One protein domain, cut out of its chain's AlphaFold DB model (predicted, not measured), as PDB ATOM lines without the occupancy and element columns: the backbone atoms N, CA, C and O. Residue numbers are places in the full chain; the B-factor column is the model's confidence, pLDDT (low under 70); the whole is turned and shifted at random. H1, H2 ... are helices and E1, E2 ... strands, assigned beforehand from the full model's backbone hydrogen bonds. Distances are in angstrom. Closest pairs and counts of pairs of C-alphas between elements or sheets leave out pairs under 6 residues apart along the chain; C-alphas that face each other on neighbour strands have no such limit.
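What this domain is: This is residues 80 to 106 and 305 to 478 of the 588 residues of the protein "DUF1566 domain-containing protein" of Chloroflexi bacterium (UniProt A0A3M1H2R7). With little regular structure, this loop-rich body has the small, strongly twisted sheet E4 E5 E6 near its middle, helix H2 packed along it, and a second sheet, E1 E2 E3 E7, towards one side. The 201 printed residues, 52 in named elements, run E1 E2 E3 H1 H2 E4 E5 E6 E7, both sheets antiparallel, class mixed. It is compact, radius of gyration of the C-alphas 16.3 A, spanning 47 by 42 by 29 A.

Where its parts are: After residues 80 to 106, find C-alpha 306 at (117.874, 270.801, 284.989), opening E1, 306 to 308; then E2, 313 to 316, E3, 321 to 324, H1, 334 to 346, 18.9 A, H2, 360 to 365, E4, 405 to 412, 15.4 A, bending 95 degrees at 409, E5, 422 to 427, 15.3 A, E6, 445 to 449, 14.0 A, and E7, 470 to 472, which ends with C-alpha 472 at (110.058, 276.391, 294.905).

How they stand to each other: E4 E5 E6 and E1 E2 E3 are meanders, each strand the antiparallel neighbour of the one before; see N 408 and O 424, 2.9 A, N 425 and O 446, 2.7 A, N 307 and O 315, 2.8 A. H2 is 8.4 A over E4 E5 E6; H1 only grazes it with 334 to 338.

The domain as a whole: Residues 107 to 304 are cut out, leaving 19.2 A between C-alphas 106 and 305. pLDDT is under 70 at 415 to 418 and 457 to 461.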
ATOM      1  N   TYR A  80      89.923 267.661 299.782       93.00
ATOM      2  CA  TYR A  80      89.041 266.499 299.765       93.00
ATOM      3  C   TYR A  80      89.568 265.401 300.681       93.00
ATOM      4  O   TYR A  80      90.781 265.202 300.800       93.00
ATOM      5  N   ASP A  81      88.659 264.656 301.300       93.25
ATOM      6  CA  ASP A  81      89.016 263.419 301.981       93.25
ATOM      7  C   ASP A  81      89.288 262.273 300.986       93.25
ATOM      8  O   ASP A  81      89.305 262.437 299.754       93.25
ATOM      9  N   THR A  82      89.574 261.092 301.528       91.88
ATOM     10  CA  THR A  82      89.840 259.876 300.752       91.88
ATOM     11  C   THR A  82      88.600 259.284 300.091       91.88
ATOM     12  O   THR A  82      88.730 258.590 299.085       91.88
ATOM     13  N   ASP A  83      87.417 259.587 300.624       88.00
ATOM     14  CA  ASP A  83      86.121 259.218 300.053       88.00
ATOM     15  C   ASP A  83      85.632 260.285 299.055       88.00
ATOM     16  O   ASP A  83      84.530 260.198 298.522       88.00
ATOM     17  N   GLY A  84      86.458 261.293 298.772       86.50
ATOM     18  CA  GLY A  84      86.184 262.334 297.796       86.50
ATOM     19  C   GLY A  84      85.250 263.441 298.266       86.50
ATOM     20  O   GLY A  84      84.891 264.293 297.448       86.50
ATOM     21  N   THR A  85      84.865 263.447 299.539       87.75
ATOM     22  CA  THR A  85      84.044 264.513 300.112       87.75
ATOM     23  C   THR A  85      84.902 265.757 300.280       87.75
ATOM     24  O   THR A  85      86.045 265.674 300.731       87.75
ATOM     25  N   GLU A  86      84.363 266.919 299.922       89.44
ATOM     26  CA  GLU A  86      85.016 268.195 300.212       89.44
ATOM     27  C   GLU A  86      85.106 268.413 301.727       89.44
ATOM     28  O   GLU A  86      84.134 268.209 302.462       89.44
ATOM     29  N   ILE A  87      86.281 268.823 302.197       91.31
ATOM     30  CA  ILE A  87      86.578 269.089 303.603       91.31
ATOM     31  C   ILE A  87      87.221 270.464 303.752       91.31
ATOM     32  O   ILE A  87      87.845 270.984 302.825       91.31
ATOM     33  N   ASP A  88      87.138 271.023 304.960       92.94
ATOM     34  CA  ASP A  88      88.023 272.121 305.334       92.94
ATOM     35  C   ASP A  88      89.475 271.665 305.154       92.94
ATOM     36  O   ASP A  88      89.842 270.557 305.560       92.94
ATOM     37  N   CYS A  89      90.304 272.513 304.543       95.12
ATOM     38  CA  CYS A  89      91.702 272.172 304.335       95.12
ATOM     39  C   CYS A  89      92.398 271.900 305.683       95.12
ATOM     40  O   CYS A  89      92.388 272.782 306.549       95.12
ATOM     41  N   PRO A  90      92.992 270.702 305.878       96.25
ATOM     42  CA  PRO A  90      93.600 270.326 307.153       96.25
ATOM     43  C   PRO A  90      94.753 271.256 307.525       96.25
ATOM     44  O   PRO A  90      95.438 271.774 306.647       96.25
ATOM     45  N   ALA A  91      95.019 271.446 308.815       95.00
ATOM     46  CA  ALA A  91      96.161 272.241 309.259       95.00
ATOM     47  C   ALA A  91      97.488 271.473 309.111       95.00
ATOM     48  O   ALA A  91      97.525 270.243 309.103       95.00
ATOM     49  N   ALA A  92      98.612 272.194 309.055       92.50
ATOM     50  CA  ALA A  92      99.938 271.577 309.030       92.50
ATOM     51  C   ALA A  92     100.135 270.612 310.217       92.50
ATOM     52  O   ALA A  92      99.948 270.989 311.376       92.50
ATOM     53  N   GLY A  93     100.538 269.371 309.928       92.19
ATOM     54  CA  GLY A  93     100.661 268.293 310.914       92.19
ATOM     55  C   GLY A  93      99.427 267.391 311.033       92.19
ATOM     56  O   GLY A  93      99.504 266.362 311.709       92.19
ATOM     57  N   GLU A  94      98.303 267.749 310.410       96.38
ATOM     58  CA  GLU A  94      97.100 266.917 310.357       96.38
ATOM     59  C   GLU A  94      97.130 265.950 309.163       96.38
ATOM     60  O   GLU A  94      97.870 266.125 308.187       96.38
ATOM     61  N   ALA A  95      96.320 264.892 309.252       96.25
ATOM     62  CA  ALA A  95      96.127 263.968 308.141       96.25
ATOM     63  C   ALA A  95      95.606 264.729 306.914       96.25
ATOM     64  O   ALA A  95      94.825 265.669 307.046       96.25
ATOM     65  N   LEU A  96      96.047 264.310 305.727       96.81
ATOM     66  CA  LEU A  96      95.674 264.909 304.444       96.81
ATOM     67  C   LEU A  96      96.091 266.379 304.237       96.81
ATOM     68  O   LEU A  96      95.665 266.973 303.251       96.81
ATOM     69  N   TYR A  97      96.928 266.970 305.100       97.75
ATOM     70  CA  TYR A  97      97.559 268.264 304.811       97.75
ATOM     71  C   TYR A  97      98.593 268.138 303.679       97.75
ATOM     72  O   TYR A  97      99.355 267.169 303.618       97.75
ATOM     73  N   GLY A  98      98.653 269.164 302.831       97.06
ATOM     74  CA  GLY A  98      99.551 269.278 301.685       97.06
ATOM     75  C   GLY A  98      98.886 268.983 300.336       97.06
ATOM     76  O   GLY A  98      99.592 268.617 299.395       97.06
ATOM     77  N   GLN A  99      97.559 269.105 300.239       97.50
ATOM     78  CA  GLN A  99      96.831 268.957 298.969       97.50
ATOM     79  C   GLN A  99      97.083 270.146 298.035       97.50
ATOM     80  O   GLN A  99      97.543 271.195 298.479       97.50
ATOM     81  N   ASP A 100      96.730 269.996 296.756       95.88
ATOM     82  CA  ASP A 100      96.915 271.023 295.717       95.88
ATOM     83  C   ASP A 100      96.339 272.385 296.133       95.88
ATOM     84  O   ASP A 100      97.041 273.387 296.122       95.88
ATOM     85  N   ALA A 101      95.114 272.390 296.669       94.19
ATOM     86  CA  ALA A 101      94.427 273.580 297.170       94.19
ATOM     87  C   ALA A 101      95.204 274.393 298.219       94.19
ATOM     88  O   ALA A 101      94.951 275.586 298.399       94.19
ATOM     89  N   GLN A 102      96.141 273.766 298.930       95.69
ATOM     90  CA  GLN A 102      96.937 274.423 299.965       95.69
ATOM     91  C   GLN A 102      98.180 275.119 299.407       95.69
ATOM     92  O   GLN A 102      99.007 275.614 300.176       95.69
ATOM     93  N   TYR A 103      98.299 275.184 298.083       94.38
ATOM     94  CA  TYR A 103      99.375 275.841 297.369       94.38
ATOM     95  C   TYR A 103      98.811 276.600 296.169       94.38
ATOM     96  O   TYR A 103      98.031 276.076 295.384       94.38
ATOM     97  N   THR A 104      99.230 277.849 296.006       89.50
ATOM     98  CA  THR A 104      98.829 278.699 294.876       89.50
ATOM     99  C   THR A 104     100.053 279.095 294.078       89.50
ATOM    100  O   THR A 104     101.122 279.312 294.652       89.50
ATOM    101  N   GLY A 105      99.906 279.155 292.759       88.88
ATOM    102  CA  GLY A 105     100.992 279.491 291.843       88.88
ATOM    103  C   GLY A 105     100.565 280.587 290.879       88.88
ATOM    104  O   GLY A 105      99.861 281.530 291.244       88.88
ATOM    105  N   ASN A 106     100.976 280.459 289.619       91.88
ATOM    106  CA  ASN A 106     100.522 281.369 288.575       91.88
ATOM    107  C   ASN A 106      99.075 281.042 288.195       91.88
ATOM    108  O   ASN A 106      98.825 280.084 287.459       91.88
ATOM    109  N   ASN A 305     115.396 273.050 282.233       96.56
ATOM    110  CA  ASN A 305     116.809 273.393 282.391       96.56
ATOM    111  C   ASN A 305     117.320 272.849 283.732       96.56
ATOM    112  O   ASN A 305     117.516 273.600 284.697       96.56
ATOM    113  N   PHE A 306     117.480 271.524 283.785       98.12
ATOM    114  CA  PHE A 306     117.874 270.801 284.989       98.12
ATOM    115  C   PHE A 306     119.357 270.984 285.330       98.12
ATOM    116  O   PHE A 306     120.242 270.847 284.485       98.12
ATOM    117  N   VAL A 307     119.624 271.233 286.607       98.25
ATOM    118  CA  VAL A 307     120.957 271.312 287.203       98.25
ATOM    119  C   VAL A 307     120.981 270.430 288.443       98.25
ATOM    120  O   VAL A 307     120.228 270.660 289.387       98.25
ATOM    121  N   ASP A 308     121.859 269.430 288.445       98.56
ATOM    122  CA  ASP A 308     122.190 268.669 289.650       98.56
ATOM    123  C   ASP A 308     122.994 269.561 290.607       98.56
ATOM    124  O   ASP A 308     124.068 270.065 290.258       98.56
ATOM    125  N   ASN A 309     122.468 269.766 291.814       98.56
ATOM    126  CA  ASN A 309     123.103 270.595 292.836       98.56
ATOM    127  C   ASN A 309     124.220 269.845 293.592       98.56
ATOM    128  O   ASN A 309     124.956 270.450 294.374       98.56
ATOM    129  N   GLY A 310     124.375 268.536 293.372       98.25
ATOM    130  CA  GLY A 310     125.379 267.689 294.019       98.25
ATOM    131  C   GLY A 310     125.080 267.370 295.488       98.25
ATOM    132  O   GLY A 310     125.933 266.810 296.180       98.25
ATOM    133  N   ASP A 311     123.888 267.720 295.972       98.19
ATOM    134  CA  ASP A 311     123.417 267.520 297.348       98.19
ATOM    135  C   ASP A 311     122.198 266.581 297.440       98.19
ATOM    136  O   ASP A 311     121.601 266.439 298.507       98.19
ATOM    137  N   GLY A 312     121.853 265.909 296.337       98.50
ATOM    138  CA  GLY A 312     120.657 265.072 296.215       98.50
ATOM    139  C   GLY A 312     119.413 265.829 295.746       98.50
ATOM    140  O   GLY A 312     118.324 265.246 295.735       98.50
ATOM    141  N   THR A 313     119.551 267.099 295.353       98.81
ATOM    142  CA  THR A 313     118.491 267.887 294.714       98.81
ATOM    143  C   THR A 313     118.833 268.278 293.278       98.81
ATOM    144  O   THR A 313     119.999 268.402 292.902       98.81
ATOM    145  N   ILE A 314     117.791 268.488 292.472       98.88
ATOM    146  CA  ILE A 314     117.878 268.972 291.092       98.88
ATOM    147  C   ILE A 314     117.067 270.257 290.987       98.88
ATOM    148  O   ILE A 314     115.883 270.263 291.318       98.88
ATOM    149  N   THR A 315     117.679 271.330 290.502       98.31
ATOM    150  CA  THR A 315     116.981 272.583 290.188       98.31
ATOM    151  C   THR A 315     116.582 272.590 288.722       98.31
ATOM    152  O   THR A 315     117.428 272.380 287.861       98.31
ATOM    153  N   ASP A 316     115.321 272.883 288.423       97.81
ATOM    154  CA  ASP A 316     114.889 273.265 287.085       97.81
ATOM    155  C   ASP A 316     114.838 274.792 286.983       97.81
ATOM    156  O   ASP A 316     113.891 275.437 287.434       97.81
ATOM    157  N   ASN A 317     115.858 275.389 286.367       96.06
ATOM    158  CA  ASN A 317     115.914 276.845 286.212       96.06
ATOM    159  C   ASN A 317     114.823 277.382 285.272       96.06
ATOM    160  O   ASN A 317     114.579 278.586 285.267       96.06
ATOM    161  N   ALA A 318     114.194 276.523 284.459       95.19
ATOM    162  CA  ALA A 318     113.154 276.943 283.528       95.19
ATOM    163  C   ALA A 318     111.816 277.195 284.235       95.19
ATOM    164  O   ALA A 318     111.094 278.094 283.820       95.19
ATOM    165  N   THR A 319     111.515 276.436 285.295       95.50
ATOM    166  CA  THR A 319     110.276 276.535 286.095       95.50
ATOM    167  C   THR A 319     110.494 277.190 287.462       95.50
ATOM    168  O   THR A 319     109.535 277.561 288.131       95.50
ATOM    169  N   GLY A 320     111.749 277.300 287.912       95.50
ATOM    170  CA  GLY A 320     112.094 277.731 289.270       95.50
ATOM    171  C   GLY A 320     111.834 276.665 290.343       95.50
ATOM    172  O   GLY A 320     111.993 276.945 291.534       95.50
ATOM    173  N   LEU A 321     111.428 275.452 289.949       97.31
ATOM    174  CA  LEU A 321     111.213 274.331 290.860       97.31
ATOM    175  C   LEU A 321     112.536 273.651 291.222       97.31
ATOM    176  O   LEU A 321     113.473 273.572 290.428       97.31
ATOM    177  N   MET A 322     112.584 273.086 292.422       98.50
ATOM    178  CA  MET A 322     113.646 272.192 292.865       98.50
ATOM    179  C   MET A 322     113.035 270.873 293.328       98.50
ATOM    180  O   MET A 322     112.025 270.837 294.029       98.50
ATOM    181  N   TRP A 323     113.682 269.782 292.951       98.88
ATOM    182  CA  TRP A 323     113.195 268.425 293.107       98.88
ATOM    183  C   TRP A 323     114.161 267.592 293.939       98.88
ATOM    184  O   TRP A 323     115.380 267.741 293.828       98.88
ATOM    185  N   ALA A 324     113.633 266.653 294.720       98.81
ATOM    186  CA  ALA A 324     114.458 265.567 295.233       98.81
ATOM    187  C   ALA A 324     114.902 264.664 294.068       98.81
ATOM    188  O   ALA A 324     114.087 264.251 293.237       98.81
ATOM    189  N   GLN A 325     116.196 264.335 294.018       98.75
ATOM    190  CA  GLN A 325     116.762 263.484 292.969       98.75
ATOM    191  C   GLN A 325     116.283 262.033 293.078       98.75
ATOM    192  O   GLN A 325     116.050 261.389 292.055       98.75
ATOM    193  N   ALA A 326     116.108 261.519 294.295       98.44
ATOM    194  CA  ALA A 326     115.538 260.198 294.553       98.44
ATOM    195  C   ALA A 326     114.020 260.271 294.771       98.44
ATOM    196  O   ALA A 326     113.511 261.257 295.311       98.44
ATOM    197  N   ASP A 327     113.314 259.212 294.378       98.62
ATOM    198  CA  ASP A 327     111.913 258.998 294.740       98.62
ATOM    199  C   ASP A 327     111.758 258.342 296.124       98.62
ATOM    200  O   ASP A 327     112.729 258.123 296.854       98.62
ATOM    201  N   SER A 328     110.516 258.045 296.510       98.56
ATOM    202  CA  SER A 328     110.176 257.399 297.779       98.56
ATOM    203  C   SER A 328     110.740 255.983 297.947       98.56
ATOM    204  O   SER A 328     110.739 255.471 299.067       98.56
ATOM    205  N   GLY A 329     111.181 255.320 296.871       98.19
ATOM    206  CA  GLY A 329     111.651 253.931 296.894       98.19
ATOM    207  C   GLY A 329     110.557 252.876 297.094       98.19
ATOM    208  O   GLY A 329     110.831 251.680 297.007       98.19
ATOM    209  N   VAL A 330     109.326 253.294 297.389       97.62
ATOM    210  CA  VAL A 330     108.181 252.424 297.663       97.62
ATOM    211  C   VAL A 330     106.879 253.138 297.305       97.62
ATOM    212  O   VAL A 330     106.767 254.358 297.472       97.62
ATOM    213  N   GLY A 331     105.904 252.371 296.817       97.44
ATOM    214  CA  GLY A 331     104.543 252.848 296.598       97.44
ATOM    215  C   GLY A 331     103.780 252.982 297.915       97.44
ATOM    216  O   GLY A 331     103.970 252.186 298.834       97.44
ATOM    217  N   MET A 332     102.919 253.987 298.000       97.75
ATOM    218  CA  MET A 332     102.104 254.276 299.179       97.75
ATOM    219  C   MET A 332     100.724 254.781 298.764       97.75
ATOM    220  O   MET A 332     100.548 255.237 297.630       97.75
ATOM    221  N   THR A 333      99.740 254.684 299.654       97.56
ATOM    222  CA  THR A 333      98.422 255.301 299.443       97.56
ATOM    223  C   THR A 333      98.536 256.820 299.345       97.56
ATOM    224  O   THR A 333      99.561 257.410 299.697       97.56
ATOM    225  N   TRP A 334      97.486 257.480 298.861       97.69
ATOM    226  CA  TRP A 334      97.516 258.933 298.706       97.69
ATOM    227  C   TRP A 334      97.613 259.672 300.055       97.69
ATOM    228  O   TRP A 334      98.388 260.618 300.192       97.69
ATOM    229  N   GLU A 335      96.905 259.197 301.086       97.31
ATOM    230  CA  GLU A 335      97.024 259.737 302.450       97.31
ATOM    231  C   GLU A 335      98.438 259.536 303.021       97.31
ATOM    232  O   GLU A 335      99.025 260.464 303.585       97.31
ATOM    233  N   GLU A 336      99.022 258.348 302.829       98.44
ATOM    234  CA  GLU A 336     100.400 258.064 303.246       98.44
ATOM    235  C   GLU A 336     101.418 258.933 302.498       98.44
ATOM    236  O   GLU A 336     102.403 259.350 303.105       98.44
ATOM    237  N   ALA A 337     101.179 259.257 301.222       98.69
ATOM    238  CA  ALA A 337     102.015 260.176 300.449       98.69
ATOM    239  C   ALA A 337     102.057 261.569 301.075       98.69
ATOM    240  O   ALA A 337     103.144 262.093 301.325       98.69
ATOM    241  N   LEU A 338     100.896 262.140 301.399       98.62
ATOM    242  CA  LEU A 338     100.805 263.437 302.075       98.62
ATOM    243  C   LEU A 338     101.488 263.408 303.450       98.62
ATOM    244  O   LEU A 338     102.277 264.297 303.777       98.62
ATOM    245  N   ALA A 339     101.264 262.349 304.233       98.50
ATOM    246  CA  ALA A 339     101.926 262.168 305.524       98.50
ATOM    247  C   ALA A 339     103.455 262.025 305.389       98.50
ATOM    248  O   ALA A 339     104.213 262.556 306.208       98.50
ATOM    249  N   TRP A 340     103.929 261.348 304.342       98.62
ATOM    250  CA  TRP A 340     105.354 261.172 304.072       98.62
ATOM    251  C   TRP A 340     106.040 262.501 303.750       98.62
ATOM    252  O   TRP A 340     107.130 262.757 304.264       98.62
ATOM    253  N   VAL A 341     105.398 263.393 302.988       98.75
ATOM    254  CA  VAL A 341     105.919 264.752 302.752       98.75
ATOM    255  C   VAL A 341     106.093 265.508 304.070       98.75
ATOM    256  O   VAL A 341     107.165 266.060 304.335       98.75
ATOM    257  N   GLN A 342     105.084 265.473 304.943       98.12
ATOM    258  CA  GLN A 342     105.157 266.110 306.261       98.12
ATOM    259  C   GLN A 342     106.298 265.533 307.112       98.12
ATOM    260  O   GLN A 342     107.042 266.280 307.755       98.12
ATOM    261  N   GLN A 343     106.495 264.212 307.071       98.44
ATOM    262  CA  GLN A 343     107.624 263.559 307.731       98.44
ATOM    263  C   GLN A 343     108.968 264.071 307.188       98.44
ATOM    264  O   GLN A 343     109.862 264.390 307.973       98.44
ATOM    265  N   LYS A 344     109.121 264.182 305.863       98.62
ATOM    266  CA  LYS A 344     110.361 264.668 305.230       98.62
ATOM    267  C   LYS A 344     110.670 266.109 305.618       98.62
ATOM    268  O   LYS A 344     111.832 266.434 305.863       98.62
ATOM    269  N   ASN A 345     109.637 266.931 305.777       98.44
ATOM    270  CA  ASN A 345     109.783 268.291 306.281       98.44
ATOM    271  C   ASN A 345     110.232 268.332 307.746       98.44
ATOM    272  O   ASN A 345     111.150 269.079 308.085       98.44
ATOM    273  N   ALA A 346     109.663 267.484 308.608       98.25
ATOM    274  CA  ALA A 346     110.077 267.377 310.009       98.25
ATOM    275  C   ALA A 346     111.525 266.869 310.174       98.25
ATOM    276  O   ALA A 346     112.210 267.232 311.131       98.25
ATOM    277  N   GLU A 347     112.001 266.047 309.237       98.38
ATOM    278  CA  GLU A 347     113.375 265.531 309.186       98.38
ATOM    279  C   GLU A 347     114.389 266.549 308.630       98.38
ATOM    280  O   GLU A 347     115.592 266.277 308.656       98.38
ATOM    281  N   ASN A 348     113.932 267.709 308.140       98.31
ATOM    282  CA  ASN A 348     114.731 268.654 307.359       98.31
ATOM    283  C   ASN A 348     115.473 267.948 306.206       98.31
ATOM    284  O   ASN A 348     116.690 268.094 306.029       98.31
ATOM    285  N   TYR A 349     114.745 267.085 305.487       98.56
ATOM    286  CA  TYR A 349     115.288 266.209 304.456       98.56
ATOM    287  C   TYR A 349     116.022 267.015 303.376       98.56
ATOM    288  O   TYR A 349     115.498 267.998 302.854       98.56
ATOM    289  N   LEU A 350     117.261 266.609 303.073       98.44
ATOM    290  CA  LEU A 350     118.185 267.314 302.167       98.44
ATOM    291  C   LEU A 350     118.425 268.793 302.541       98.44
ATOM    292  O   LEU A 350     118.776 269.603 301.694       98.44
ATOM    293  N   GLY A 351     118.265 269.143 303.821       98.38
ATOM    294  CA  GLY A 351     118.476 270.503 304.322       98.38
ATOM    295  C   GLY A 351     117.243 271.405 304.260       98.38
ATOM    296  O   GLY A 351     117.366 272.585 304.587       98.38
ATOM    297  N   TYR A 352     116.083 270.863 303.883       98.44
ATOM    298  CA  TYR A 352     114.877 271.630 303.589       98.44
ATOM    299  C   TYR A 352     113.636 271.090 304.311       98.44
ATOM    300  O   TYR A 352     113.540 269.896 304.598       98.44
ATOM    301  N   SER A 353     112.676 271.979 304.583       97.25
ATOM    302  CA  SER A 353     111.472 271.685 305.376       97.25
ATOM    303  C   SER A 353     110.165 272.176 304.742       97.25
ATOM    304  O   SER A 353     109.154 272.288 305.429       97.25
ATOM    305  N   ASP A 354     110.204 272.522 303.460       97.19
ATOM    306  CA  ASP A 354     109.107 273.065 302.653       97.19
ATOM    307  C   ASP A 354     108.872 272.219 301.387       97.19
ATOM    308  O   ASP A 354     108.476 272.720 300.336       97.19
ATOM    309  N   TRP A 355     109.152 270.918 301.478       98.56
ATOM    310  CA  TRP A 355     108.800 269.957 300.444       98.56
ATOM    311  C   TRP A 355     107.286 269.816 300.318       98.56
ATOM    312  O   TRP A 355     106.553 269.863 301.309       98.56
ATOM    313  N   ARG A 356     106.843 269.567 299.089       98.31
ATOM    314  CA  ARG A 356     105.454 269.349 298.696       98.31
ATOM    315  C   ARG A 356     105.327 268.052 297.904       98.31
ATOM    316  O   ARG A 356     106.284 267.598 297.266       98.31
ATOM    317  N   LEU A 357     104.126 267.480 297.930       98.69
ATOM    318  CA  LEU A 357     103.681 266.553 296.895       98.69
ATOM    319  C   LEU A 357     103.347 267.415 295.662       98.69
ATOM    320  O   LEU A 357     102.547 268.344 295.808       98.69
ATOM    321  N   PRO A 358     103.968 267.190 294.490       98.56
ATOM    322  CA  PRO A 358     103.732 268.017 293.313       98.56
ATOM    323  C   PRO A 358     102.275 267.933 292.873       98.56
ATOM    324  O   PRO A 358     101.667 266.862 292.935       98.56
ATOM    325  N   ASN A 359     101.721 269.035 292.379       98.31
ATOM    326  CA  ASN A 359     100.442 268.978 291.677       98.31
ATOM    327  C   ASN A 359     100.607 268.335 290.285       98.31
ATOM    328  O   ASN A 359     101.720 268.049 289.825       98.31
ATOM    329  N   VAL A 360      99.493 268.076 289.599       98.44
ATOM    330  CA  VAL A 360      99.514 267.355 288.316       98.44
ATOM    331  C   VAL A 360     100.290 268.083 287.215       98.44
ATOM    332  O   VAL A 360     100.949 267.425 286.410       98.44
ATOM    333  N   LYS A 361     100.284 269.422 287.192       98.00
ATOM    334  CA  LYS A 361     101.035 270.213 286.202       98.00
ATOM    335  C   LYS A 361     102.528 270.259 286.532       98.00
ATOM    336  O   LYS A 361     103.352 270.118 285.631       98.00
ATOM    337  N   GLU A 362     102.887 270.364 287.810       98.50
ATOM    338  CA  GLU A 362     104.278 270.282 288.269       98.50
ATOM    339  C   GLU A 362     104.891 268.921 287.935       98.50
ATOM    340  O   GLU A 362     105.969 268.862 287.347       98.50
ATOM    341  N   LEU A 363     104.208 267.817 288.246       98.81
ATOM    342  CA  LEU A 363     104.750 266.484 287.979       98.81
ATOM    343  C   LEU A 363     104.811 266.170 286.476       98.81
ATOM    344  O   LEU A 363     105.766 265.546 286.017       98.81
ATOM    345  N   GLN A 364     103.835 266.639 285.691       98.69
ATOM    346  CA  GLN A 364     103.862 266.509 284.231       98.69
ATOM    347  C   GLN A 364     105.003 267.325 283.598       98.69
ATOM    348  O   GLN A 364     105.556 266.921 282.570       98.69
ATOM    349  N   SER A 365     105.418 268.429 284.229       98.25
ATOM    350  CA  SER A 365     106.470 269.309 283.709       98.25
ATOM    351  C   SER A 365     107.843 268.641 283.579       98.25
ATOM    352  O   SER A 365     108.633 269.071 282.737       98.25
ATOM    353  N   ILE A 366     108.117 267.586 284.357       98.62
ATOM    354  CA  ILE A 366     109.399 266.859 284.344       98.62
ATOM    355  C   ILE A 366     109.372 265.575 283.507       98.62
ATOM    356  O   ILE A 366     110.371 264.860 283.453       98.62
ATOM    357  N   VAL A 367     108.250 265.271 282.849       98.81
ATOM    358  CA  VAL A 367     108.174 264.129 281.933       98.81
ATOM    359  C   VAL A 367     109.054 264.396 280.713       98.81
ATOM    360  O   VAL A 367     108.923 265.428 280.042       98.81
ATOM    361  N   ASP A 368     109.922 263.433 280.415       98.38
ATOM    362  CA  ASP A 368     110.701 263.374 279.184       98.38
ATOM    363  C   ASP A 368     110.028 262.416 278.197       98.38
ATOM    364  O   ASP A 368     110.198 261.199 278.248       98.38
ATOM    365  N   TYR A 369     109.261 262.986 277.271       98.06
ATOM    366  CA  TYR A 369     108.544 262.236 276.238       98.06
ATOM    367  C   TYR A 369     109.456 261.669 275.137       98.06
ATOM    368  O   TYR A 369     108.969 260.990 274.229       98.06
ATOM    369  N   THR A 370     110.765 261.942 275.185       97.19
ATOM    370  CA  THR A 370     111.741 261.349 274.262       97.19
ATOM    371  C   THR A 370     112.236 259.981 274.721       97.19
ATOM    372  O   THR A 370     112.865 259.287 273.924       97.19
ATOM    373  N   GLN A 371     111.897 259.562 275.945       97.56
ATOM    374  CA  GLN A 371     112.257 258.267 276.520       97.56
ATOM    375  C   GLN A 371     111.015 257.442 276.876       97.56
ATOM    376  O   GLN A 371     109.995 257.980 277.306       97.56
ATOM    377  N   ALA A 372     111.089 256.122 276.694       97.62
ATOM    378  CA  ALA A 372     110.056 255.201 277.165       97.62
ATOM    379  C   ALA A 372     110.587 253.766 277.320       97.62
ATOM    380  O   ALA A 372     111.511 253.369 276.602       97.62
ATOM    381  N   PRO A 373     109.980 252.937 278.188       96.38
ATOM    382  CA  PRO A 373     110.318 251.524 278.253       96.38
ATOM    383  C   PRO A 373     109.811 250.786 277.010       96.38
ATOM    384  O   PRO A 373     108.628 250.847 276.667       96.38
ATOM    385  N   GLY A 374     110.672 250.002 276.366       91.00
ATOM    386  CA  GLY A 374     110.380 249.389 275.069       91.00
ATOM    387  C   GLY A 374     110.418 250.380 273.901       91.00
ATOM    388  O   GLY A 374     109.678 250.196 272.930       91.00
ATOM    389  N   ALA A 375     111.236 251.431 273.993       94.62
ATOM    390  CA  ALA A 375     111.461 252.359 272.895       94.62
ATOM    391  C   ALA A 375     112.050 251.638 271.676       94.62
ATOM    392  O   ALA A 375     112.906 250.758 271.783       94.62
ATOM    393  N   SER A 376     111.598 252.027 270.481       87.38
ATOM    394  CA  SER A 376     112.103 251.416 269.241       87.38
ATOM    395  C   SER A 376     113.569 251.780 268.963       87.38
ATOM    396  O   SER A 376     114.298 250.983 268.368       87.38
ATOM    397  N   ASP A 377     113.996 252.974 269.384       92.19
ATOM    398  CA  ASP A 377     115.400 253.390 269.377       92.19
ATOM    399  C   ASP A 377     116.038 253.062 270.739       92.19
ATOM    400  O   ASP A 377     115.589 253.601 271.752       92.19
ATOM    401  N   PRO A 378     117.101 252.237 270.794       94.44
ATOM    402  CA  PRO A 378     117.797 251.924 272.040       94.44
ATOM    403  C   PRO A 378     118.366 253.138 272.788       94.44
ATOM    404  O   PRO A 378     118.634 253.024 273.980       94.44
ATOM    405  N   ALA A 379     118.590 254.274 272.115       95.56
ATOM    406  CA  ALA A 379     119.029 255.509 272.769       95.56
ATOM    407  C   ALA A 379     117.933 256.155 273.636       95.56
ATOM    408  O   ALA A 379     118.253 256.943 274.519       95.56
ATOM    409  N   ASN A 380     116.673 255.790 273.391       96.31
ATOM    410  CA  ASN A 380     115.486 256.314 274.062       96.31
ATOM    411  C   ASN A 380     114.886 255.296 275.053       96.31
ATOM    412  O   ASN A 380     113.809 255.528 275.603       96.31
ATOM    413  N   GLU A 381     115.536 254.142 275.243       96.69
ATOM    414  CA  GLU A 381     115.081 253.109 276.173       96.69
ATOM    415  C   GLU A 381     115.313 253.567 277.613       96.69
ATOM    416  O   GLU A 381     116.456 253.725 278.051       96.69
ATOM    417  N   GLY A 382     114.231 253.733 278.366       97.12
ATOM    418  CA  GLY A 382     114.318 254.183 279.748       97.12
ATOM    419  C   GLY A 382     112.989 254.678 280.312       97.12
ATOM    420  O   GLY A 382     111.971 254.664 279.624       97.12
ATOM    421  N   PRO A 383     112.970 255.101 281.582       98.25
ATOM    422  CA  PRO A 383     111.828 255.811 282.147       98.25
ATOM    423  C   PRO A 383     111.607 257.139 281.404       98.25
ATOM    424  O   PRO A 383     112.562 257.752 280.937       98.25
ATOM    425  N   ALA A 384     110.368 257.627 281.349       98.50
ATOM    426  CA  ALA A 384     110.027 258.911 280.724       98.50
ATOM    427  C   ALA A 384     110.427 260.125 281.595       98.50
ATOM    428  O   ALA A 384     109.595 260.969 281.933       98.50
ATOM    429  N   ILE A 385     111.688 260.191 282.031       98.62
ATOM    430  CA  ILE A 385     112.257 261.251 282.876       98.62
ATOM    431  C   ILE A 385     113.737 261.463 282.541       98.62
ATOM    432  O   ILE A 385     114.429 260.537 282.117       98.62
ATOM    433  N   ASP A 386     114.234 262.679 282.769       98.31
ATOM    434  CA  ASP A 386     115.647 262.998 282.571       98.31
ATOM    435  C   ASP A 386     116.561 262.086 283.436       98.31
ATOM    436  O   ASP A 386     116.272 261.875 284.620       98.31
ATOM    437  N   PRO A 387     117.675 261.548 282.893       97.38
ATOM    438  CA  PRO A 387     118.572 260.641 283.616       97.38
ATOM    439  C   PRO A 387     119.245 261.221 284.869       97.38
ATOM    440  O   PRO A 387     119.832 260.462 285.644       97.38
ATOM    441  N   LEU A 388     119.197 262.541 285.084       98.31
ATOM    442  CA  LEU A 388     119.618 263.147 286.350       98.31
ATOM    443  C   LEU A 388     118.771 262.639 287.522       98.31
ATOM    444  O   LEU A 388     119.286 262.492 288.634       98.31
ATOM    445  N   PHE A 389     117.494 262.331 287.292       98.69
ATOM    446  CA  PHE A 389     116.603 261.804 288.314       98.69
ATOM    447  C   PHE A 389     116.846 260.309 288.535       98.69
ATOM    448  O   PHE A 389     116.769 259.488 287.624       98.69
ATOM    449  N   SER A 390     117.068 259.924 289.792       98.00
ATOM    450  CA  SER A 390     117.033 258.514 290.181       98.00
ATOM    451  C   SER A 390     115.585 258.052 290.271       98.00
ATOM    452  O   SER A 390     114.781 258.700 290.944       98.00
ATOM    453  N   ILE A 391     115.255 256.931 289.635       98.38
ATOM    454  CA  ILE A 391     113.913 256.346 289.661       98.38
ATOM    455  C   ILE A 391     113.967 254.865 290.043       98.38
ATOM    456  O   ILE A 391     114.856 254.122 289.621       98.38
ATOM    457  N   SER A 392     113.010 254.451 290.862       98.50
ATOM    458  CA  SER A 392     112.800 253.074 291.278       98.50
ATOM    459  C   SER A 392     112.406 252.189 290.099       98.50
ATOM    460  O   SER A 392     111.749 252.627 289.158       98.50
ATOM    461  N   SER A 393     112.778 250.913 290.163       97.12
ATOM    462  CA  SER A 393     112.313 249.890 289.222       97.12
ATOM    463  C   SER A 393     111.276 249.001 289.893       97.12
ATOM    464  O   SER A 393     111.414 248.649 291.065       97.12
ATOM    465  N   ILE A 394     110.261 248.608 289.134       96.94
ATOM    466  CA  ILE A 394     109.186 247.723 289.576       96.94
ATOM    467  C   ILE A 394     109.065 246.517 288.644       96.94
ATOM    468  O   ILE A 394     109.715 246.430 287.602       96.94
ATOM    469  N   THR A 395     108.218 245.572 289.037       96.19
ATOM    470  CA  THR A 395     107.717 244.522 288.153       96.19
ATOM    471  C   THR A 395     106.244 244.803 287.899       96.19
ATOM    472  O   THR A 395     105.483 244.898 288.862       96.19
ATOM    473  N   ASN A 396     105.860 244.981 286.636       93.38
ATOM    474  CA  ASN A 396     104.473 245.269 286.270       93.38
ATOM    475  C   ASN A 396     103.599 243.997 286.314       93.38
ATOM    476  O   ASN A 396     104.064 242.896 286.620       93.38
ATOM    477  N   GLU A 397     102.320 244.141 285.982       91.94
ATOM    478  CA  GLU A 397     101.317 243.074 286.037       91.94
ATOM    479  C   GLU A 397     101.598 241.913 285.069       91.94
ATOM    480  O   GLU A 397     101.137 240.795 285.311       91.94
ATOM    481  N   ALA A 398     102.397 242.135 284.020       92.69
ATOM    482  CA  ALA A 398     102.851 241.091 283.097       92.69
ATOM    483  C   ALA A 398     104.079 240.321 283.623       92.69
ATOM    484  O   ALA A 398     104.456 239.294 283.055       92.69
ATOM    485  N   GLY A 399     104.695 240.776 284.718       94.88
ATOM    486  CA  GLY A 399     105.951 240.228 285.228       94.88
ATOM    487  C   GLY A 399     107.201 240.854 284.604       94.88
ATOM    488  O   GLY A 399     108.304 240.358 284.850       94.88
ATOM    489  N   ASP A 400     107.051 241.927 283.825       94.19
ATOM    490  CA  ASP A 400     108.156 242.606 283.151       94.19
ATOM    491  C   ASP A 400     108.783 243.687 284.038       94.19
ATOM    492  O   ASP A 400     108.125 244.283 284.893       94.19
ATOM    493  N   ALA A 401     110.074 243.959 283.821       96.25
ATOM    494  CA  ALA A 401     110.740 245.102 284.436       96.25
ATOM    495  C   ALA A 401     110.153 246.414 283.889       96.25
ATOM    496  O   ALA A 401     110.021 246.593 282.671       96.25
ATOM    497  N   ASP A 402     109.815 247.323 284.800       97.69
ATOM    498  CA  ASP A 402     109.156 248.589 284.487       97.69
ATOM    499  C   ASP A 402     109.493 249.674 285.521       97.69
ATOM    500  O   ASP A 402     110.292 249.456 286.439       97.69
ATOM    501  N   TYR A 403     108.863 250.838 285.382       98.12
ATOM    502  CA  TYR A 403     109.016 251.983 286.276       98.12
ATOM    503  C   TYR A 403     107.664 252.424 286.849       98.12
ATOM    504  O   TYR A 403     106.624 252.222 286.218       98.12
ATOM    505  N   PRO A 404     107.649 252.998 288.061       97.69
ATOM    506  CA  PRO A 404     106.408 253.269 288.759       97.69
ATOM    507  C   PRO A 404     105.660 254.490 288.229       97.69
ATOM    508  O   PRO A 404     106.167 255.304 287.450       97.69
ATOM    509  N   TYR A 405     104.429 254.621 288.714       97.94
ATOM    510  CA  TYR A 405     103.643 255.841 288.605       97.94
ATOM    511  C   TYR A 405     103.771 256.645 289.887       97.94
ATOM    512  O   TYR A 405     104.118 256.108 290.943       97.94
ATOM    513  N   PHE A 406     103.508 257.941 289.785       98.81
ATOM    514  CA  PHE A 406     103.767 258.889 290.853       98.81
ATOM    515  C   PHE A 406     102.526 259.694 291.182       98.81
ATOM    516  O   PHE A 406     101.896 260.251 290.283       98.81
ATOM    517  N   TRP A 407     102.198 259.761 292.471       98.75
ATOM    518  CA  TRP A 407     101.086 260.560 292.961       98.75
ATOM    519  C   TRP A 407     101.308 262.047 292.732       98.75
ATOM    520  O   TRP A 407     102.423 262.557 292.848       98.75
ATOM    521  N   THR A 408     100.196 262.734 292.506       98.69
ATOM    522  CA  THR A 408     100.101 264.188 292.588       98.69
ATOM    523  C   THR A 408      99.246 264.583 293.790       98.69
ATOM    524  O   THR A 408      98.472 263.773 294.309       98.69
ATOM    525  N   SER A 409      99.348 265.833 294.228       98.06
ATOM    526  CA  SER A 409      98.471 266.417 295.250       98.06
ATOM    527  C   SER A 409      97.088 266.809 294.716       98.06
ATOM    528  O   SER A 409      96.219 267.179 295.507       98.06
ATOM    529  N   THR A 410      96.866 266.704 293.402       97.19
ATOM    530  CA  THR A 410      95.621 267.086 292.727       97.19
ATOM    531  C   THR A 410      94.606 265.945 292.789       97.19
ATOM    532  O   THR A 410      94.810 264.861 292.228       97.19
ATOM    533  N   SER A 411      93.464 266.196 293.426       95.12
ATOM    534  CA  SER A 411      92.319 265.283 293.400       95.12
ATOM    535  C   SER A 411      91.697 265.233 291.997       95.12
ATOM    536  O   SER A 411      91.645 266.243 291.296       95.12
ATOM    537  N   ALA A 412      91.199 264.071 291.579       92.19
ATOM    538  CA  ALA A 412      90.637 263.854 290.249       92.19
ATOM    539  C   ALA A 412      89.110 263.682 290.292       92.19
ATOM    540  O   ALA A 412      88.588 262.787 290.961       92.19
ATOM    541  N   ARG A 413      88.395 264.513 289.522       86.00
ATOM    542  CA  ARG A 413      86.932 264.462 289.362       86.00
ATOM    543  C   ARG A 413      86.530 263.991 287.979       86.00
ATOM    544  O   ARG A 413      86.633 264.702 286.986       86.00
ATOM    545  N   PHE A 414      86.031 262.770 287.898       78.31
ATOM    546  CA  PHE A 414      85.719 262.144 286.615       78.31
ATOM    547  C   PHE A 414      84.240 262.268 286.203       78.31
ATOM    548  O   PHE A 414      83.748 261.514 285.369       78.31
ATOM    549  N   GLN A 415      83.501 263.204 286.799       68.25
ATOM    550  CA  GLN A 415      82.082 263.419 286.523       68.25
ATOM    551  C   GLN A 415      81.683 264.874 286.767       68.25
ATOM    552  O   GLN A 415      82.273 265.559 287.602       68.25
ATOM    553  N   ALA A 416      80.633 265.319 286.077       59.31
ATOM    554  CA  ALA A 416      80.159 266.699 286.146       59.31
ATOM    555  C   ALA A 416      79.716 267.144 287.544       59.31
ATOM    556  O   ALA A 416      79.782 268.331 287.809       59.31
ATOM    557  N   CYS A 417      79.304 266.233 288.435       61.34
ATOM    558  CA  CYS A 417      79.048 266.488 289.860       61.34
ATOM    559  C   CYS A 417      79.316 265.214 290.673       61.34
ATOM    560  O   CYS A 417      79.032 264.120 290.184       61.34
ATOM    561  N   GLY A 418      79.768 265.357 291.921       67.25
ATOM    562  CA  GLY A 418      79.961 264.257 292.873       67.25
ATOM    563  C   GLY A 418      81.377 264.210 293.446       67.25
ATOM    564  O   GLY A 418      82.172 265.115 293.210       67.25
ATOM    565  N   ASP A 419      81.673 263.152 294.196       76.19
ATOM    566  CA  ASP A 419      82.862 263.099 295.053       76.19
ATOM    567  C   ASP A 419      84.162 262.772 294.279       76.19
ATOM    568  O   ASP A 419      84.157 262.080 293.253       76.19
ATOM    569  N   TYR A 420      85.292 263.261 294.799       85.81
ATOM    570  CA  TYR A 420      86.658 263.106 294.278       85.81
ATOM    571  C   TYR A 420      87.383 261.877 294.863       85.81
ATOM    572  O   TYR A 420      88.406 261.995 295.547       85.81
ATOM    573  N   TYR A 421      86.858 260.678 294.601       88.56
ATOM    574  CA  TYR A 421      87.420 259.407 295.100       88.56
ATOM    575  C   TYR A 421      88.857 259.111 294.620       88.56
ATOM    576  O   TYR A 421      89.528 258.207 295.126       88.56
ATOM    577  N   TYR A 422      89.322 259.849 293.611       93.06
ATOM    578  CA  TYR A 422      90.562 259.593 292.899       93.06
ATOM    579  C   TYR A 422      91.567 260.732 293.086       93.06
ATOM    580  O   TYR A 422      91.194 261.876 293.357       93.06
ATOM    581  N   ALA A 423      92.842 260.432 292.877       95.75
ATOM    582  CA  ALA A 423      93.900 261.425 292.718       95.75
ATOM    583  C   ALA A 423      94.627 261.203 291.390       95.75
ATOM    584  O   ALA A 423      94.725 260.070 290.908       95.75
ATOM    585  N   TRP A 424      95.125 262.282 290.785       97.50
ATOM    586  CA  TRP A 424      95.908 262.184 289.557       97.50
ATOM    587  C   TRP A 424      97.287 261.578 289.840       97.50
ATOM    588  O   TRP A 424      97.909 261.851 290.870       97.50
ATOM    589  N   TYR A 425      97.781 260.791 288.892       98.00
ATOM    590  CA  TYR A 425      99.143 260.290 288.826       98.00
ATOM    591  C   TYR A 425      99.762 260.563 287.454       98.00
ATOM    592  O   TYR A 425      99.068 260.740 286.447       98.00
ATOM    593  N   VAL A 426     101.094 260.526 287.414       98.81
ATOM    594  CA  VAL A 426     101.884 260.533 286.178       98.81
ATOM    595  C   VAL A 426     102.654 259.221 286.066       98.81
ATOM    596  O   VAL A 426     103.322 258.801 287.014       98.81
ATOM    597  N   ALA A 427     102.543 258.548 284.921       98.25
ATOM    598  CA  ALA A 427     103.239 257.292 284.663       98.25
ATOM    599  C   ALA A 427     104.634 257.549 284.085       98.25
ATOM    600  O   ALA A 427     104.737 258.034 282.965       98.25
ATOM    601  N   PHE A 428     105.706 257.201 284.799       98.62
ATOM    602  CA  PHE A 428     107.072 257.291 284.256       98.62
ATOM    603  C   PHE A 428     107.545 255.978 283.613       98.62
ATOM    604  O   PHE A 428     108.483 255.987 282.815       98.62
ATOM    605  N   GLY A 429     106.887 254.860 283.932       97.69
ATOM    606  CA  GLY A 429     106.960 253.603 283.183       97.69
ATOM    607  C   GLY A 429     105.762 253.401 282.259       97.69
ATOM    608  O   GLY A 429     104.978 254.324 282.034       97.69
ATOM    609  N   ARG A 430     105.598 252.188 281.724       97.06
ATOM    610  CA  ARG A 430     104.487 251.864 280.812       97.06
ATOM    611  C   ARG A 430     103.145 252.061 281.511       97.06
ATOM    612  O   ARG A 430     102.955 251.579 282.626       97.06
ATOM    613  N   ALA A 431     102.188 252.713 280.857       95.12
ATOM    614  CA  ALA A 431     100.843 252.903 281.398       95.12
ATOM    615  C   ALA A 431      99.974 251.694 281.031       95.12
ATOM    616  O   ALA A 431      99.312 251.670 279.987       95.12
ATOM    617  N   VAL A 432     100.023 250.667 281.881       93.06
ATOM    618  CA  VAL A 432      99.543 249.329 281.541       93.06
ATOM    619  C   VAL A 432      98.128 249.038 282.032       93.06
ATOM    620  O   VAL A 432      97.665 249.593 283.037       93.06
ATOM    621  N   ASP A 433      97.458 248.147 281.308       90.25
ATOM    622  CA  ASP A 433      96.175 247.540 281.666       90.25
ATOM    623  C   ASP A 433      96.340 246.425 282.735       90.25
ATOM    624  O   ASP A 433      97.467 246.121 283.137       90.25
ATOM    625  N   PRO A 434      95.256 245.767 283.205       88.62
ATOM    626  CA  PRO A 434      95.361 244.657 284.158       88.62
ATOM    627  C   PRO A 434      96.193 243.454 283.693       88.62
ATOM    628  O   PRO A 434      96.516 242.592 284.508       88.62
ATOM    629  N   ALA A 435      96.480 243.336 282.392       90.06
ATOM    630  CA  ALA A 435      97.325 242.284 281.839       90.06
ATOM    631  C   ALA A 435      98.805 242.702 281.762       90.06
ATOM    632  O   ALA A 435      99.629 241.899 281.328       90.06
ATOM    633  N   GLY A 436      99.143 243.928 282.177       91.25
ATOM    634  CA  GLY A 436     100.492 244.484 282.110       91.25
ATOM    635  C   GLY A 436     100.887 244.975 280.719       91.25
ATOM    636  O   GLY A 436     102.067 245.203 280.464       91.25
ATOM    637  N   VAL A 437      99.921 245.158 279.812       91.75
ATOM    638  CA  VAL A 437     100.177 245.648 278.455       91.75
ATOM    639  C   VAL A 437     100.060 247.167 278.410       91.75
ATOM    640  O   VAL A 437      99.038 247.735 278.799       91.75
ATOM    641  N   ASP A 438     101.091 247.829 277.883       94.44
ATOM    642  CA  ASP A 438     101.111 249.283 277.715       94.44
ATOM    643  C   ASP A 438      99.994 249.757 276.783       94.44
ATOM    644  O   ASP A 438     100.004 249.495 275.580       94.44
ATOM    645  N   SER A 439      99.014 250.458 277.342       91.81
ATOM    646  CA  SER A 439      97.841 250.931 276.605       91.81
ATOM    647  C   SER A 439      97.901 252.428 276.321       91.81
ATOM    648  O   SER A 439      97.264 252.896 275.376       91.81
ATOM    649  N   HIS A 440      98.652 253.189 277.120       94.38
ATOM    650  CA  HIS A 440      98.599 254.654 277.098       94.38
ATOM    651  C   HIS A 440      99.966 255.346 277.098       94.38
ATOM    652  O   HIS A 440     100.001 256.567 276.952       94.38
ATOM    653  N   GLY A 441     101.060 254.590 277.181       96.25
ATOM    654  CA  GLY A 441     102.428 255.079 277.071       96.25
ATOM    655  C   GLY A 441     102.995 255.687 278.354       96.25
ATOM    656  O   GLY A 441     102.277 256.279 279.162       96.25
ATOM    657  N   ALA A 442     104.312 255.567 278.525       98.12
ATOM    658  CA  ALA A 442     105.048 256.315 279.543       98.12
ATOM    659  C   ALA A 442     104.951 257.827 279.280       98.12
ATOM    660  O   ALA A 442     105.138 258.283 278.156       98.12
ATOM    661  N   GLY A 443     104.618 258.594 280.314       98.31
ATOM    662  CA  GLY A 443     104.252 260.010 280.261       98.31
ATOM    663  C   GLY A 443     102.741 260.278 280.300       98.31
ATOM    664  O   GLY A 443     102.323 261.437 280.211       98.31
ATOM    665  N   ALA A 444     101.913 259.234 280.424       98.38
ATOM    666  CA  ALA A 444     100.469 259.371 280.593       98.38
ATOM    667  C   ALA A 444     100.097 260.018 281.940       98.38
ATOM    668  O   ALA A 444     100.718 259.749 282.971       98.38
ATOM    669  N   VAL A 445      99.028 260.817 281.920       98.38
ATOM    670  CA  VAL A 445      98.395 261.425 283.101       98.38
ATOM    671  C   VAL A 445      97.017 260.806 283.251       98.38
ATOM    672  O   VAL A 445      96.190 260.907 282.338       98.38
ATOM    673  N   ARG A 446      96.794 260.123 284.374       95.88
ATOM    674  CA  ARG A 446      95.587 259.340 284.681       95.88
ATOM    675  C   ARG A 446      95.318 259.391 286.181       95.88
ATOM    676  O   ARG A 446      96.034 260.076 286.899       95.88
ATOM    677  N   PHE A 447      94.295 258.704 286.664       94.38
ATOM    678  CA  PHE A 447      93.957 258.708 288.083       94.38
ATOM    679  C   PHE A 447      93.735 257.303 288.624       94.38
ATOM    680  O   PHE A 447      93.342 256.393 287.894       94.38
ATOM    681  N   ASP A 448      93.953 257.177 289.927       93.62
ATOM    682  CA  ASP A 448      93.773 255.961 290.714       93.62
ATOM    683  C   ASP A 448      92.987 256.292 291.989       93.62
ATOM    684  O   ASP A 448      92.878 257.459 292.382       93.62
ATOM    685  N   ALA A 449      92.418 255.272 292.634       92.38
ATOM    686  CA  ALA A 449      91.685 255.446 293.886       92.38
ATOM    687  C   ALA A 449      92.634 255.886 295.008       92.38
ATOM    688  O   ALA A 449      93.755 255.389 295.116       92.38
ATOM    689  N   LYS A 450      92.174 256.791 295.878       93.31
ATOM    690  CA  LYS A 450      92.981 257.261 297.020       93.31
ATOM    691  C   LYS A 450      93.227 256.167 298.070       93.31
ATOM    692  O   LYS A 450      94.205 256.260 298.815       93.31
ATOM    693  N   ILE A 451      92.351 255.158 298.129       90.62
ATOM    694  CA  ILE A 451      92.315 254.104 299.155       90.62
ATOM    695  C   ILE A 451      92.132 252.705 298.566       90.62
ATOM    696  O   ILE A 451      91.545 252.528 297.497       90.62
ATOM    697  N   GLU A 452      92.582 251.705 299.322       89.62
ATOM    698  CA  GLU A 452      92.264 250.297 299.076       89.62
ATOM    699  C   GLU A 452      90.756 250.040 299.230       89.62
ATOM    700  O   GLU A 452      90.115 250.525 300.164       89.62
ATOM    701  N   GLY A 453      90.182 249.258 298.319       84.06
ATOM    702  CA  GLY A 453      88.758 248.937 298.288       84.06
ATOM    703  C   GLY A 453      87.856 250.098 297.858       84.06
ATOM    704  O   GLY A 453      86.631 249.955 297.915       84.06
ATOM    705  N   GLY A 454      88.434 251.229 297.440       81.50
ATOM    706  CA  GLY A 454      87.698 252.350 296.863       81.50
ATOM    707  C   GLY A 454      87.077 252.010 295.500       81.50
ATOM    708  O   GLY A 454      87.321 250.934 294.939       81.50
ATOM    709  N   PRO A 455      86.263 252.915 294.929       82.25
ATOM    710  CA  PRO A 455      85.798 252.773 293.554       82.25
ATOM    711  C   PRO A 455      86.985 252.539 292.614       82.25
ATOM    712  O   PRO A 455      87.977 253.259 292.680       82.25
ATOM    713  N   ALA A 456      86.905 251.516 291.761       73.62
ATOM    714  CA  ALA A 456      88.010 251.193 290.864       73.62
ATOM    715  C   ALA A 456      88.295 252.366 289.912       73.62
ATOM    716  O   ALA A 456      87.379 252.877 289.261       73.62
ATOM    717  N   GLY A 457      89.569 252.752 289.821       66.69
ATOM    718  CA  GLY A 457      90.055 253.731 288.854       66.69
ATOM    719  C   GLY A 457      90.094 253.177 287.426       66.69
ATOM    720  O   GLY A 457      89.600 252.083 287.122       66.69
ATOM    721  N   GLU A 458      90.696 253.933 286.507       66.62
ATOM    722  CA  GLU A 458      90.826 253.461 285.133       66.62
ATOM    723  C   GLU A 458      91.903 252.364 285.011       66.62
ATOM    724  O   GLU A 458      93.097 252.620 285.147       66.62
ATOM    725  N   GLY A 459      91.516 251.156 284.595       61.09
ATOM    726  CA  GLY A 459      92.458 250.041 284.405       61.09
ATOM    727  C   GLY A 459      92.552 249.093 285.599       61.09
ATOM    728  O   GLY A 459      93.461 248.271 285.638       61.09
ATOM    729  N   GLY A 460      91.594 249.162 286.526       66.12
ATOM    730  CA  GLY A 460      91.488 248.261 287.671       66.12
ATOM    731  C   GLY A 460      91.748 248.967 288.995       66.12
ATOM    732  O   GLY A 460      91.823 250.190 289.069       66.12
ATOM    733  N   GLU A 461      91.840 248.182 290.062       68.06
ATOM    734  CA  GLU A 461      92.179 248.702 291.379       68.06
ATOM    735  C   GLU A 461      93.700 248.859 291.492       68.06
ATOM    736  O   GLU A 461      94.433 247.886 291.664       68.06
ATOM    737  N   ARG A 462      94.161 250.106 291.395       81.69
ATOM    738  CA  ARG A 462      95.460 250.559 291.886       81.69
ATOM    739  C   ARG A 462      95.202 251.699 292.863       81.69
ATOM    740  O   ARG A 462      94.367 252.564 292.607       81.69
ATOM    741  N   TYR A 463      95.873 251.645 294.006       90.31
ATOM    742  CA  TYR A 463      95.705 252.613 295.094       90.31
ATOM    743  C   TYR A 463      97.031 252.976 295.769       90.31
ATOM    744  O   TYR A 463      97.048 253.727 296.741       90.31
ATOM    745  N   THR A 464      98.155 252.448 295.270       95.56
ATOM    746  CA  THR A 464      99.490 252.839 295.728       95.56
ATOM    747  C   THR A 464     100.322 253.323 294.556       95.56
ATOM    748  O   THR A 464     100.412 252.634 293.544       95.56
ATOM    749  N   ASN A 465     100.946 254.486 294.715       97.81
ATOM    750  CA  ASN A 465     101.869 255.077 293.751       97.81
ATOM    751  C   ASN A 465     103.063 255.693 294.498       97.81
ATOM    752  O   ASN A 465     103.050 255.837 295.724       97.81
ATOM    753  N   TYR A 466     104.139 255.982 293.773       98.75
ATOM    754  CA  TYR A 466     105.388 256.505 294.324       98.75
ATOM    755  C   TYR A 466     105.306 258.024 294.500       98.75
ATOM    756  O   TYR A 466     104.388 258.678 294.007       98.75
ATOM    757  N   VAL A 467     106.272 258.603 295.213       98.69
ATOM    758  CA  VAL A 467     106.320 260.047 295.472       98.69
ATOM    759  C   VAL A 467     107.683 260.606 295.092       98.69
ATOM    760  O   VAL A 467     108.719 260.017 295.402       98.69
ATOM    761  N   ARG A 468     107.683 261.781 294.461       98.69
ATOM    762  CA  ARG A 468     108.868 262.622 294.275       98.69
ATOM    763  C   ARG A 468     108.573 263.995 294.852       98.69
ATOM    764  O   ARG A 468     107.577 264.606 294.488       98.69
ATOM    765  N   LEU A 469     109.430 264.456 295.756       98.88
ATOM    766  CA  LEU A 469     109.249 265.743 296.421       98.88
ATOM    767  C   LEU A 469     109.621 266.898 295.494       98.88
ATOM    768  O   LEU A 469     110.628 266.823 294.783       98.88
ATOM    769  N   VAL A 470     108.849 267.978 295.586       98.81
ATOM    770  CA  VAL A 470     109.103 269.249 294.903       98.81
ATOM    771  C   VAL A 470     109.064 270.413 295.892       98.81
ATOM    772  O   VAL A 470     108.426 270.322 296.938       98.81
ATOM    773  N   ARG A 471     109.745 271.511 295.575       97.75
ATOM    774  CA  ARG A 471     109.666 272.803 296.270       97.75
ATOM    775  C   ARG A 471     109.971 273.954 295.298       97.75
ATOM    776  O   ARG A 471     110.433 273.711 294.186       97.75
ATOM    777  N   GLY A 472     109.792 275.202 295.733       94.50
ATOM    778  CA  GLY A 472     110.058 276.391 294.905       94.50
ATOM    779  C   GLY A 472     108.966 276.663 293.860       94.50
ATOM    780  O   GLY A 472     107.821 276.264 294.073       94.50
ATOM    781  N   GLY A 473     109.336 277.327 292.756       85.94
ATOM    782  CA  GLY A 473     108.486 277.557 291.573       85.94
ATOM    783  C   GLY A 473     107.411 278.639 291.694       85.94
ATOM    784  O   GLY A 473     106.303 278.427 291.219       85.94
ATOM    785  N   ASP A 474     107.701 279.769 292.351       84.06
ATOM    786  CA  ASP A 474     106.732 280.855 292.613       84.06
ATOM    787  C   ASP A 474     105.427 280.388 293.292       84.06
ATOM    788  O   ASP A 474     104.380 281.028 293.197       84.06
ATOM    789  N   VAL A 475     105.495 279.274 294.029       91.12
ATOM    790  CA  VAL A 475     104.367 278.713 294.773       91.12
ATOM    791  C   VAL A 475     104.312 279.283 296.187       91.12
ATOM    792  O   VAL A 475     105.299 279.257 296.926       91.12
ATOM    793  N   THR A 476     103.130 279.749 296.589       90.31
ATOM    794  CA  THR A 476     102.834 280.234 297.941       90.31
ATOM    795  C   THR A 476     101.882 279.280 298.651       90.31
ATOM    796  O   THR A 476     100.853 278.890 298.102       90.31
ATOM    797  N   GLU A 477     102.201 278.919 299.892       91.31
ATOM    798  CA  GLU A 477     101.311 278.116 300.733       91.31
ATOM    799  C   GLU A 477     100.058 278.914 301.136       91.31
ATOM    800  O   GLU A 477     100.140 280.041 301.633       91.31
ATOM    801  N   THR A 478      98.894 278.298 300.965       87.81
ATOM    802  CA  THR A 478      97.571 278.804 301.339       87.81
ATOM    803  C   THR A 478      96.902 277.804 302.281       87.81
ATOM    804  O   THR A 478      96.055 277.025 301.848       87.81
TER     805      THR A 478